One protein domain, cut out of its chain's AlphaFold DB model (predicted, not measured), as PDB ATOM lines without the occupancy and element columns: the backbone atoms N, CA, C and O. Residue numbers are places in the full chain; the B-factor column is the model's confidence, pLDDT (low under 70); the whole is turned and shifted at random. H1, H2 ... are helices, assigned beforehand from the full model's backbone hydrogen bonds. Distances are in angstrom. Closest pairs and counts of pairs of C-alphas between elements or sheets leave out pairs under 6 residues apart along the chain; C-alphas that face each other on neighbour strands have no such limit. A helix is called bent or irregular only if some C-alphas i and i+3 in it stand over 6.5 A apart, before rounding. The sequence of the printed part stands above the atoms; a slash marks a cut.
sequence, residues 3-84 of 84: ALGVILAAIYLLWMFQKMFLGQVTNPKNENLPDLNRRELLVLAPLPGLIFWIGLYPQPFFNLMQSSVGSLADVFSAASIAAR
ATOM      1  N   ALA A   3     171.725 223.186 247.921       89.62
ATOM      2  CA  ALA A   3     171.378 221.765 247.924       89.62
ATOM      3  C   ALA A   3     170.220 221.408 248.876       89.62
ATOM      4  O   ALA A   3     169.343 220.636 248.502       89.62
ATOM      5  N   LEU A   4     170.171 221.999 250.078       94.62
ATOM      6  CA  LEU A   4     169.109 221.708 251.052       94.62
ATOM      7  C   LEU A   4     167.716 222.095 250.538       94.62
ATOM      8  O   LEU A   4     166.768 221.344 250.741       94.62
ATOM      9  N   GLY A   5     167.597 223.225 249.829       93.38
ATOM     10  CA  GLY A   5     166.322 223.660 249.251       93.38
ATOM     11  C   GLY A   5     165.789 222.672 248.213       93.38
ATOM     12  O   GLY A   5     164.613 222.319 248.242       93.38
ATOM     13  N   VAL A   6     166.670 222.159 247.348       95.69
ATOM     14  CA  VAL A   6     166.305 221.157 246.333       95.69
ATOM     15  C   VAL A   6     165.900 219.830 246.981       95.69
ATOM     16  O   VAL A   6     164.906 219.232 246.573       95.69
ATOM     17  N   ILE A   7     166.616 219.387 248.020       95.75
ATOM     18  CA  ILE A   7     166.297 218.146 248.746       95.75
ATOM     19  C   ILE A   7     164.920 218.246 249.411       95.75
ATOM     20  O   ILE A   7     164.099 217.342 249.259       95.75
ATOM     21  N   LEU A   8     164.635 219.352 250.105       95.81
ATOM     22  CA  LEU A   8     163.329 219.570 250.733       95.81
ATOM     23  C   LEU A   8     162.198 219.624 249.698       95.81
ATOM     24  O   LEU A   8     161.147 219.023 249.921       95.81
ATOM     25  N   ALA A   9     162.420 220.279 248.552       95.12
ATOM     26  CA  ALA A   9     161.450 220.315 247.461       95.12
ATOM     27  C   ALA A   9     161.140 218.908 246.924       95.12
ATOM     28  O   ALA A   9     159.972 218.548 246.780       95.12
ATOM     29  N   ALA A  10     162.168 218.088 246.691       96.25
ATOM     30  CA  ALA A  10     161.995 216.715 246.228       96.25
ATOM     31  C   ALA A  10     161.223 215.855 247.241       96.25
ATOM     32  O   ALA A  10     160.273 215.173 246.862       96.25
ATOM     33  N   ILE A  11     161.577 215.926 248.532       96.69
ATOM     34  CA  ILE A  11     160.886 215.183 249.597       96.69
ATOM     35  C   ILE A  11     159.407 215.576 249.655       96.69
ATOM     36  O   ILE A  11     158.546 214.699 249.712       96.69
ATOM     37  N   TYR A  12     159.098 216.876 249.607       95.81
ATOM     38  CA  TYR A  12     157.716 217.350 249.669       95.81
ATOM     39  C   TYR A  12     156.893 216.895 248.457       95.81
ATOM     40  O   TYR A  12     155.777 216.404 248.628       95.81
ATOM     41  N   LEU A  13     157.452 216.995 247.245       96.50
ATOM     42  CA  LEU A  13     156.778 216.549 246.022       96.50
ATOM     43  C   LEU A  13     156.510 215.041 246.036       96.50
ATOM     44  O   LEU A  13     155.402 214.618 245.706       96.50
ATOM     45  N   LEU A  14     157.488 214.236 246.457       95.75
ATOM     46  CA  LEU A  14     157.337 212.782 246.545       95.75
ATOM     47  C   LEU A  14     156.315 212.378 247.611       95.75
ATOM     48  O   LEU A  14     155.443 211.552 247.343       95.75
ATOM     49  N   TRP A  15     156.375 212.988 248.796       95.69
ATOM     50  CA  TRP A  15     155.423 212.718 249.873       95.69
ATOM     51  C   TRP A  15     153.990 213.096 249.478       95.69
ATOM     52  O   TRP A  15     153.054 212.331 249.719       95.69
ATOM     53  N   MET A  16     153.814 214.241 248.811       95.62
ATOM     54  CA  MET A  16     152.521 214.667 248.274       95.62
ATOM     55  C   MET A  16     152.000 213.687 247.219       95.62
ATOM     56  O   MET A  16     150.844 213.273 247.301       95.62
ATOM     57  N   PHE A  17     152.836 213.294 246.253       95.12
ATOM     58  CA  PHE A  17     152.451 212.359 245.196       95.12
ATOM     59  C   PHE A  17     151.995 211.016 245.773       95.12
ATOM     60  O   PHE A  17     150.923 210.520 245.424       95.12
ATOM     61  N   GLN A  18     152.757 210.469 246.724       93.56
ATOM     62  CA  GLN A  18     152.402 209.229 247.407       93.56
ATOM     63  C   GLN A  18     151.050 209.346 248.117       93.56
ATOM     64  O   GLN A  18     150.211 208.458 247.992       93.56
ATOM     65  N   LYS A  19     150.807 210.442 248.839       91.69
ATOM     66  CA  LYS A  19     149.561 210.629 249.589       91.69
ATOM     67  C   LYS A  19     148.345 210.849 248.686       91.69
ATOM     68  O   LYS A  19     147.252 210.427 249.045       91.69
ATOM     69  N   MET A  20     148.531 211.517 247.549       90.06
ATOM     70  CA  MET A  20     147.448 211.898 246.640       90.06
ATOM     71  C   MET A  20     147.034 210.768 245.692       90.06
ATOM     72  O   MET A  20     145.842 210.588 245.471       90.06
ATOM     73  N   PHE A  21     147.997 210.020 245.146       88.75
ATOM     74  CA  PHE A  21     147.730 209.017 244.107       88.75
ATOM     75  C   PHE A  21     147.864 207.570 244.589       88.75
ATOM     76  O   PHE A  21     147.164 206.700 244.085       88.75
ATOM     77  N   LEU A  22     148.759 207.298 245.545       89.06
ATOM     78  CA  LEU A  22     149.047 205.935 246.025       89.06
ATOM     79  C   LEU A  22     148.387 205.623 247.381       89.06
ATOM     80  O   LEU A  22     148.479 204.499 247.873       89.06
ATOM     81  N   GLY A  23     147.773 206.623 248.013       83.81
ATOM     82  CA  GLY A  23     147.088 206.496 249.295       83.81
ATOM     83  C   GLY A  23     145.674 205.925 249.169       83.81
ATOM     84  O   GLY A  23     145.116 205.807 248.083       83.81
ATOM     85  N   GLN A  24     145.070 205.595 250.311       84.25
ATOM     86  CA  GLN A  24     143.667 205.181 250.356       84.25
ATOM     87  C   GLN A  24     142.735 206.375 250.125       84.25
ATOM     88  O   GLN A  24     142.994 207.489 250.597       84.25
ATOM     89  N   VAL A  25     141.619 206.125 249.437       82.56
ATOM     90  CA  VAL A  25     140.589 207.136 249.202       82.56
ATOM     91  C   VAL A  25     139.974 207.533 250.541       82.56
ATOM     92  O   VAL A  25     139.299 206.754 251.201       82.56
ATOM     93  N   THR A  26     140.249 208.762 250.970       82.44
ATOM     94  CA  THR A  26     139.836 209.271 252.288       82.44
ATOM     95  C   THR A  26     138.462 209.937 252.260       82.44
ATOM     96  O   THR A  26     137.875 210.184 253.310       82.44
ATOM     97  N   ASN A  27     137.951 210.256 251.069       80.94
ATOM     98  CA  ASN A  27     136.655 210.891 250.871       80.94
ATOM     99  C   ASN A  27     135.795 210.015 249.945       80.94
ATOM    100  O   ASN A  27     136.176 209.852 248.786       80.94
ATOM    101  N   PRO A  28     134.630 209.515 250.396       81.44
ATOM    102  CA  PRO A  28     133.794 208.601 249.609       81.44
ATOM    103  C   PRO A  28     133.292 209.213 248.290       81.44
ATOM    104  O   PRO A  28     132.974 208.495 247.348       81.44
ATOM    105  N   LYS A  29     133.270 210.549 248.165       82.00
ATOM    106  CA  LYS A  29     132.934 211.227 246.900       82.00
ATOM    107  C   LYS A  29     133.967 210.996 245.793       82.00
ATOM    108  O   LYS A  29     133.632 211.142 244.624       82.00
ATOM    109  N   ASN A  30     135.202 210.655 246.157       82.81
ATOM    110  CA  ASN A  30     136.301 210.498 245.211       82.81
ATOM    111  C   ASN A  30     136.399 209.075 244.641       82.81
ATOM    112  O   ASN A  30     137.167 208.858 243.712       82.81
ATOM    113  N   GLU A  31     135.631 208.118 245.169       81.62
ATOM    114  CA  GLU A  31     135.668 206.718 244.723       81.62
ATOM    115  C   GLU A  31     135.156 206.533 243.291       81.62
ATOM    116  O   GLU A  31     135.610 205.639 242.588       81.62
ATOM    117  N   ASN A  32     134.228 207.387 242.856       85.31
ATOM    118  CA  ASN A  32     133.575 207.298 241.547       85.31
ATOM    119  C   ASN A  32     133.877 208.518 240.667       85.31
ATOM    120  O   ASN A  32     133.040 208.932 239.864       85.31
ATOM    121  N   LEU A  33     135.042 209.145 240.853       84.56
ATOM    122  CA  LEU A  33     135.453 210.254 239.997       84.56
ATOM    123  C   LEU A  33     135.666 209.741 238.564       84.56
ATOM    124  O   LEU A  33     136.441 208.805 238.373       84.56
ATOM    125  N   PRO A  34     134.990 210.328 237.563       85.31
ATOM    126  CA  PRO A  34     135.213 209.961 236.176       85.31
ATOM    127  C   PRO A  34     136.610 210.398 235.725       85.31
ATOM    128  O   PRO A  34     137.101 211.456 236.125       85.31
ATOM    129  N   ASP A  35     137.221 209.588 234.862       89.50
ATOM    130  CA  ASP A  35     138.497 209.915 234.230       89.50
ATOM    131  C   ASP A  35     138.390 211.132 233.302       89.50
ATOM    132  O   ASP A  35     137.310 211.527 232.853       89.50
ATOM    133  N   LEU A  36     139.553 211.702 232.975       89.44
ATOM    134  CA  LEU A  36     139.656 212.870 232.105       89.44
ATOM    135  C   LEU A  36     139.024 212.617 230.734       89.44
ATOM    136  O   LEU A  36     139.370 211.678 230.008       89.44
ATOM    137  N   ASN A  37     138.157 213.538 230.321       94.00
ATOM    138  CA  ASN A  37     137.573 213.502 228.987       94.00
ATOM    139  C   ASN A  37     138.602 213.893 227.917       94.00
ATOM    140  O   ASN A  37     139.509 214.692 228.147       94.00
ATOM    141  N   ARG A  38     138.410 213.434 226.671       93.00
ATOM    142  CA  ARG A  38     139.306 213.770 225.537       93.00
ATOM    143  C   ARG A  38     139.490 215.277 225.329       93.00
ATOM    144  O   ARG A  38     140.559 215.713 224.916       93.00
ATOM    145  N   ARG A  39     138.454 216.073 225.613       94.81
ATOM    146  CA  ARG A  39     138.518 217.542 225.540       94.81
ATOM    147  C   ARG A  39     139.415 218.128 226.630       94.81
ATOM    148  O   ARG A  39     140.205 219.013 226.335       94.81
ATOM    149  N   GLU A  40     139.323 217.614 227.854       94.94
ATOM    150  CA  GLU A  40     140.159 218.044 228.981       94.94
ATOM    151  C   GLU A  40     141.620 217.664 228.737       94.94
ATOM    152  O   GLU A  40     142.512 218.489 228.921       94.94
ATOM    153  N   LEU A  41     141.859 216.457 228.214       94.62
ATOM    154  CA  LEU A  41     143.197 216.015 227.843       94.62
ATOM    155  C   LEU A  41     143.820 216.916 226.771       94.62
ATOM    156  O   LEU A  41     144.981 217.274 226.903       94.62
ATOM    157  N   LEU A  42     143.074 217.321 225.738       95.88
ATOM    158  CA  LEU A  42     143.594 218.220 224.696       95.88
ATOM    159  C   LEU A  42     143.982 219.601 225.235       95.88
ATOM    160  O   LEU A  42     144.926 220.203 224.730       95.88
ATOM    161  N   VAL A  43     143.276 220.095 226.254       95.56
ATOM    162  CA  VAL A  43     143.593 221.375 226.903       95.56
ATOM    163  C   VAL A  43     144.779 221.234 227.861       95.56
ATOM    164  O   VAL A  43     145.600 222.144 227.950       95.56
ATOM    165  N   LEU A  44     144.907 220.093 228.548       95.31
ATOM    166  CA  LEU A  44     145.984 219.841 229.510       95.31
ATOM    167  C   LEU A  44     147.296 219.392 228.856       95.31
ATOM    168  O   LEU A  44     148.358 219.794 229.317       95.31
ATOM    169  N   ALA A  45     147.247 218.610 227.777       96.50
ATOM    170  CA  ALA A  45     148.402 218.069 227.057       96.50
ATOM    171  C   ALA A  45     149.460 219.089 226.576       96.50
ATOM    172  O   ALA A  45     150.644 218.743 226.613       96.50
ATOM    173  N   PRO A  46     149.132 220.327 226.145       96.00
ATOM    174  CA  PRO A  46     150.164 221.285 225.749       96.00
ATOM    175  C   PRO A  46     151.095 221.691 226.899       96.00
ATOM    176  O   PRO A  46     152.258 221.983 226.639       96.00
ATOM    177  N   LEU A  47     150.645 221.662 228.160       96.25
ATOM    178  CA  LEU A  47     151.491 222.004 229.311       96.25
ATOM    179  C   LEU A  47     152.703 221.068 229.459       96.25
ATOM    180  O   LEU A  47     153.829 221.563 229.387       96.25
ATOM    181  N   PRO A  48     152.542 219.735 229.615       96.12
ATOM    182  CA  PRO A  48     153.681 218.829 229.622       96.12
ATOM    183  C   PRO A  48     154.430 218.865 228.289       96.12
ATOM    184  O   PRO A  48     155.653 218.781 228.303       96.12
ATOM    185  N   GLY A  49     153.749 219.078 227.156       96.62
ATOM    186  CA  GLY A  49     154.408 219.267 225.859       96.62
ATOM    187  C   GLY A  49     155.446 220.396 225.875       96.62
ATOM    188  O   GLY A  49     156.580 220.199 225.437       96.62
ATOM    189  N   LEU A  50     155.102 221.551 226.448       95.06
ATOM    190  CA  LEU A  50     156.025 222.673 226.621       95.06
ATOM    191  C   LEU A  50     157.132 222.367 227.635       95.06
ATOM    192  O   LEU A  50     158.285 222.706 227.381       95.06
ATOM    193  N   ILE A  51     156.814 221.697 228.749       95.56
ATOM    194  CA  ILE A  51     157.818 221.274 229.742       95.56
ATOM    195  C   ILE A  51     158.869 220.369 229.084       95.56
ATOM    196  O   ILE A  51     160.066 220.583 229.274       95.56
ATOM    197  N   PHE A  52     158.440 219.400 228.271       96.25
ATOM    198  CA  PHE A  52     159.342 218.517 227.533       96.25
ATOM    199  C   PHE A  52     160.152 219.262 226.475       96.25
ATOM    200  O   PHE A  52     161.356 219.033 226.376       96.25
ATOM    201  N   TRP A  53     159.532 220.170 225.715       95.00
ATOM    202  CA  TRP A  53     160.248 220.989 224.735       95.00
ATOM    203  C   TRP A  53     161.360 221.787 225.419       95.00
ATOM    204  O   TRP A  53     162.523 221.661 225.040       95.00
ATOM    205  N   ILE A  54     161.030 222.555 226.459       94.62
ATOM    206  CA  ILE A  54     162.001 223.383 227.185       94.62
ATOM    207  C   ILE A  54     163.087 222.507 227.817       94.62
ATOM    208  O   ILE A  54     164.264 222.852 227.746       94.62
ATOM    209  N   GLY A  55     162.714 221.365 228.400       94.38
ATOM    210  CA  GLY A  55     163.657 220.437 229.021       94.38
ATOM    211  C   GLY A  55     164.647 219.812 228.034       94.38
ATOM    212  O   GLY A  55     165.818 219.657 228.371       94.38
ATOM    213  N   LEU A  56     164.204 219.475 226.817       95.75
ATOM    214  CA  LEU A  56     165.051 218.850 225.798       95.75
ATOM    215  C   LEU A  56     165.872 219.874 225.001       95.75
ATOM    216  O   LEU A  56     167.035 219.625 224.689       95.75
ATOM    217  N   TYR A  57     165.281 221.023 224.665       94.62
ATOM    218  CA  TYR A  57     165.920 222.075 223.877       94.62
ATOM    219  C   TYR A  57     165.698 223.462 224.500       94.62
ATOM    220  O   TYR A  57     164.863 224.238 224.028       94.62
ATOM    221  N   PRO A  58     166.472 223.819 225.543       93.44
ATOM    222  CA  PRO A  58     166.300 225.090 226.244       93.44
ATOM    223  C   PRO A  58     166.956 226.287 225.529       93.44
ATOM    224  O   PRO A  58     166.683 227.438 225.870       93.44
ATOM    225  N   GLN A  59     167.818 226.043 224.535       90.81
ATOM    226  CA  GLN A  59     168.596 227.067 223.816       90.81
ATOM    227  C   GLN A  59     167.773 228.256 223.282       90.81
ATOM    228  O   GLN A  59     168.209 229.390 223.475       90.81
ATOM    229  N   PRO A  60     166.577 228.079 222.683       89.56
ATOM    230  CA  PRO A  60     165.774 229.205 222.200       89.56
ATOM    231  C   PRO A  60     165.396 230.182 223.310       89.56
ATOM    232  O   PRO A  60     165.435 231.391 223.106       89.56
ATOM    233  N   PHE A  61     165.073 229.665 224.497       89.75
ATOM    234  CA  PHE A  61     164.731 230.486 225.654       89.75
ATOM    235  C   PHE A  61     165.967 231.200 226.205       89.75
ATOM    236  O   PHE A  61     165.903 232.389 226.508       89.75
ATOM    237  N   PHE A  62     167.108 230.509 226.282       89.81
ATOM    238  CA  PHE A  62     168.364 231.117 226.724       89.81
ATOM    239  C   PHE A  62     168.848 232.229 225.786       89.81
ATOM    240  O   PHE A  62     169.246 233.285 226.272       89.81
ATOM    241  N   ASN A  63     168.736 232.047 224.469       91.31
ATOM    242  CA  ASN A  63     169.145 233.049 223.481       91.31
ATOM    243  C   ASN A  63     168.330 234.346 223.593       91.31
ATOM    244  O   ASN A  63     168.882 235.432 223.443       91.31
ATOM    245  N   LEU A  64     167.036 234.246 223.918       88.50
ATOM    246  CA  LEU A  64     166.184 235.416 224.170       88.50
ATOM    247  C   LEU A  64     166.605 236.191 225.429       88.50
ATOM    248  O   LEU A  64     166.434 237.405 225.486       88.50
ATOM    249  N   MET A  65     167.146 235.504 226.438       90.50
ATOM    250  CA  MET A  65     167.561 236.119 227.705       90.50
ATOM    251  C   MET A  65     169.000 236.647 227.682       90.50
ATOM    252  O   MET A  65     169.346 237.505 228.493       90.50
ATOM    253  N   GLN A  66     169.845 236.151 226.778       87.94
ATOM    254  CA  GLN A  66     171.290 236.375 226.813       87.94
ATOM    255  C   GLN A  66     171.685 237.856 226.713       87.94
ATOM    256  O   GLN A  66     172.594 238.284 227.421       87.94
ATOM    257  N   SER A  67     170.986 238.650 225.895       84.69
ATOM    258  CA  SER A  67     171.252 240.088 225.748       84.69
ATOM    259  C   SER A  67     170.951 240.861 227.034       84.69
ATOM    260  O   SER A  67     171.809 241.583 227.537       84.69
ATOM    261  N   SER A  68     169.767 240.655 227.612       88.38
ATOM    262  CA  SER A  68     169.339 241.311 228.852       88.38
ATOM    263  C   SER A  68     170.204 240.907 230.047       88.38
ATOM    264  O   SER A  68     170.575 241.751 230.860       88.38
ATOM    265  N   VAL A  69     170.555 239.621 230.155       90.69
ATOM    266  CA  VAL A  69     171.422 239.116 231.231       90.69
ATOM    267  C   VAL A  69     172.850 239.640 231.082       90.69
ATOM    268  O   VAL A  69     173.449 240.007 232.089       90.69
ATOM    269  N   GLY A  70     173.374 239.733 229.855       89.12
ATOM    270  CA  GLY A  70     174.691 240.313 229.580       89.12
ATOM    271  C   GLY A  70     174.783 241.766 230.043       89.12
ATOM    272  O   GLY A  70     175.637 242.094 230.860       89.12
ATOM    273  N   SER A  71     173.828 242.606 229.633       87.75
ATOM    274  CA  SER A  71     173.781 244.010 230.063       87.75
ATOM    275  C   SER A  71     173.702 244.168 231.584       87.75
ATOM    276  O   SER A  71     174.355 245.042 232.148       87.75
ATOM    277  N   LEU A  72     172.927 243.324 232.271       89.62
ATOM    278  CA  LEU A  72     172.855 243.352 233.734       89.62
ATOM    279  C   LEU A  72     174.169 242.899 234.379       89.62
ATOM    280  O   LEU A  72     174.631 243.538 235.324       89.62
ATOM    281  N   ALA A  73     174.790 241.832 233.875       92.06
ATOM    282  CA  ALA A  73     176.065 241.335 234.385       92.06
ATOM    283  C   ALA A  73     177.181 242.384 234.255       92.06
ATOM    284  O   ALA A  73     177.950 242.571 235.200       92.06
ATOM    285  N   ASP A  74     177.216 243.120 233.143       89.62
ATOM    286  CA  ASP A  74     178.175 244.203 232.920       89.62
ATOM    287  C   ASP A  74     178.004 245.321 233.956       89.62
ATOM    288  O   ASP A  74     178.982 245.741 234.578       89.62
ATOM    289  N   VAL A  75     176.760 245.733 234.237       91.00
ATOM    290  CA  VAL A  75     176.448 246.729 235.279       91.00
ATOM    291  C   VAL A  75     176.895 246.252 236.664       91.00
ATOM    292  O   VAL A  75     177.524 247.014 237.401       91.00
ATOM    293  N   PHE A  76     176.620 244.995 237.025       89.50
ATOM    294  CA  PHE A  76     177.052 244.436 238.310       89.50
ATOM    295  C   PHE A  76     178.576 244.329 238.416       89.50
ATOM    296  O   PHE A  76     179.131 244.612 239.478       89.50
ATOM    297  N   SER A  77     179.265 243.962 237.333       86.38
ATOM    298  CA  SER A  77     180.726 243.873 237.322       86.38
ATOM    299  C   SER A  77     181.372 245.250 237.517       86.38
ATOM    300  O   SER A  77     182.221 245.400 238.395       86.38
ATOM    301  N   ALA A  78     180.887 246.283 236.820       82.75
ATOM    302  CA  ALA A  78     181.342 247.661 236.981       82.75
ATOM    303  C   ALA A  78     181.079 248.200 238.399       82.75
ATOM    304  O   ALA A  78     181.972 248.790 239.010       82.75
ATOM    305  N   ALA A  79     179.895 247.939 238.962       80.12
ATOM    306  CA  ALA A  79     179.565 248.314 240.336       80.12
ATOM    307  C   ALA A  79     180.443 247.587 241.371       80.12
ATOM    308  O   ALA A  79     180.858 248.194 242.355       80.12
ATOM    309  N   SER A  80     180.773 246.311 241.143       79.81
ATOM    310  CA  SER A  80     181.651 245.540 242.033       79.81
ATOM    311  C   SER A  80     183.109 246.013 242.015       79.81
ATOM    312  O   SER A  80     183.802 245.866 243.019       79.81
ATOM    313  N   ILE A  81     183.565 246.599 240.900       72.44
ATOM    314  CA  ILE A  81     184.902 247.196 240.763       72.44
ATOM    315  C   ILE A  81     184.941 248.578 241.424       72.44
ATOM    316  O   ILE A  81     185.921 248.896 242.080       72.44
ATOM    317  N   ALA A  82     183.880 249.380 241.295       71.50
ATOM    318  CA  ALA A  82     183.786 250.697 241.932       71.50
ATOM    319  C   ALA A  82     183.585 250.633 243.461       71.50
ATOM    320  O   ALA A  82     183.894 251.591 244.163       71.50
ATOM    321  N   ALA A  83     183.047 249.521 243.974       66.44
ATOM    322  CA  ALA A  83     182.869 249.272 245.405       66.44
ATOM    323  C   ALA A  83     184.118 248.681 246.096       66.44
ATOM    324  O   ALA A  83     184.070 248.409 247.298       66.44
ATOM    325  N   ARG A  84     185.198 248.443 245.345       49.59
ATOM    326  CA  ARG A  84     186.469 247.888 245.817       49.59
ATOM    327  C   ARG A  84     187.535 248.972 245.897       49.59
ATOM    328  O   ARG A  84     188.353 248.880 246.836       49.59
TER     329      ARG A  84
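Overview. This is residues 3 to 84 of the 84 residues of the protein "NADH-quinone oxidoreductase subunit M" of Anaerolineaceae bacterium (UniProt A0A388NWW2). The chain makes a wide, open U with a long tail: H1 is one arm, a long loop makes the turn, H2 and H3 follow each other as the other arm, and H4 carries on beyond H3. The space between the arms is empty, and no helix touches another. The printed part has 82 residues, with four named helices in the order H1, H2, H3, H4 and no named strand, and its class is all helix. It is extended, with a radius of gyration of the C-alphas of 22.1 A and spans of 66 by 32 by 19 A.

Arrangement. H1, residues 3 to 21, is apart from H2, residues 38 to 44. H2 and H3, residues 46 to 56, meet only through their link, a tight one of 1 residue. H3 and H4, residues 59 to 82, are close but not clearly touching: their closest C-alphas, those of Ile 54 and Phe 61, are 7.8 A apart. These two run the same way at a steep tilt of 61 degrees. H1 is also apart from H3 and H4, and H2 is apart from H4. In H1, H2 and H3 every O i to N i+4 pair is within hydrogen-bond range; in H4, 18 of 20 are.

Along the chain. H1 begins at C-alpha 3 (171.378, 221.765, 247.924) and is 27.1 A long. H2 measures 9.9 A and H3 15.1 A, from C-alpha 46 (150.164, 221.285, 225.749). H4, 33.4 A long, ends at C-alpha 82 (183.786, 250.697, 241.932). It is irregular, with C-alphas 64 and 67 7.1 A apart, and has a kink of 46 degrees near residue 67.

Size, cuts and confidence. The C-alphas of Asn 32 and Arg 84, the two farthest apart, are 66.8 A apart. The printed part has no cut. The link from H1 to H2, residues 22 to 37, is long. Mean pLDDT of the printed part is 89.6; residues 83 to 84 are under 70.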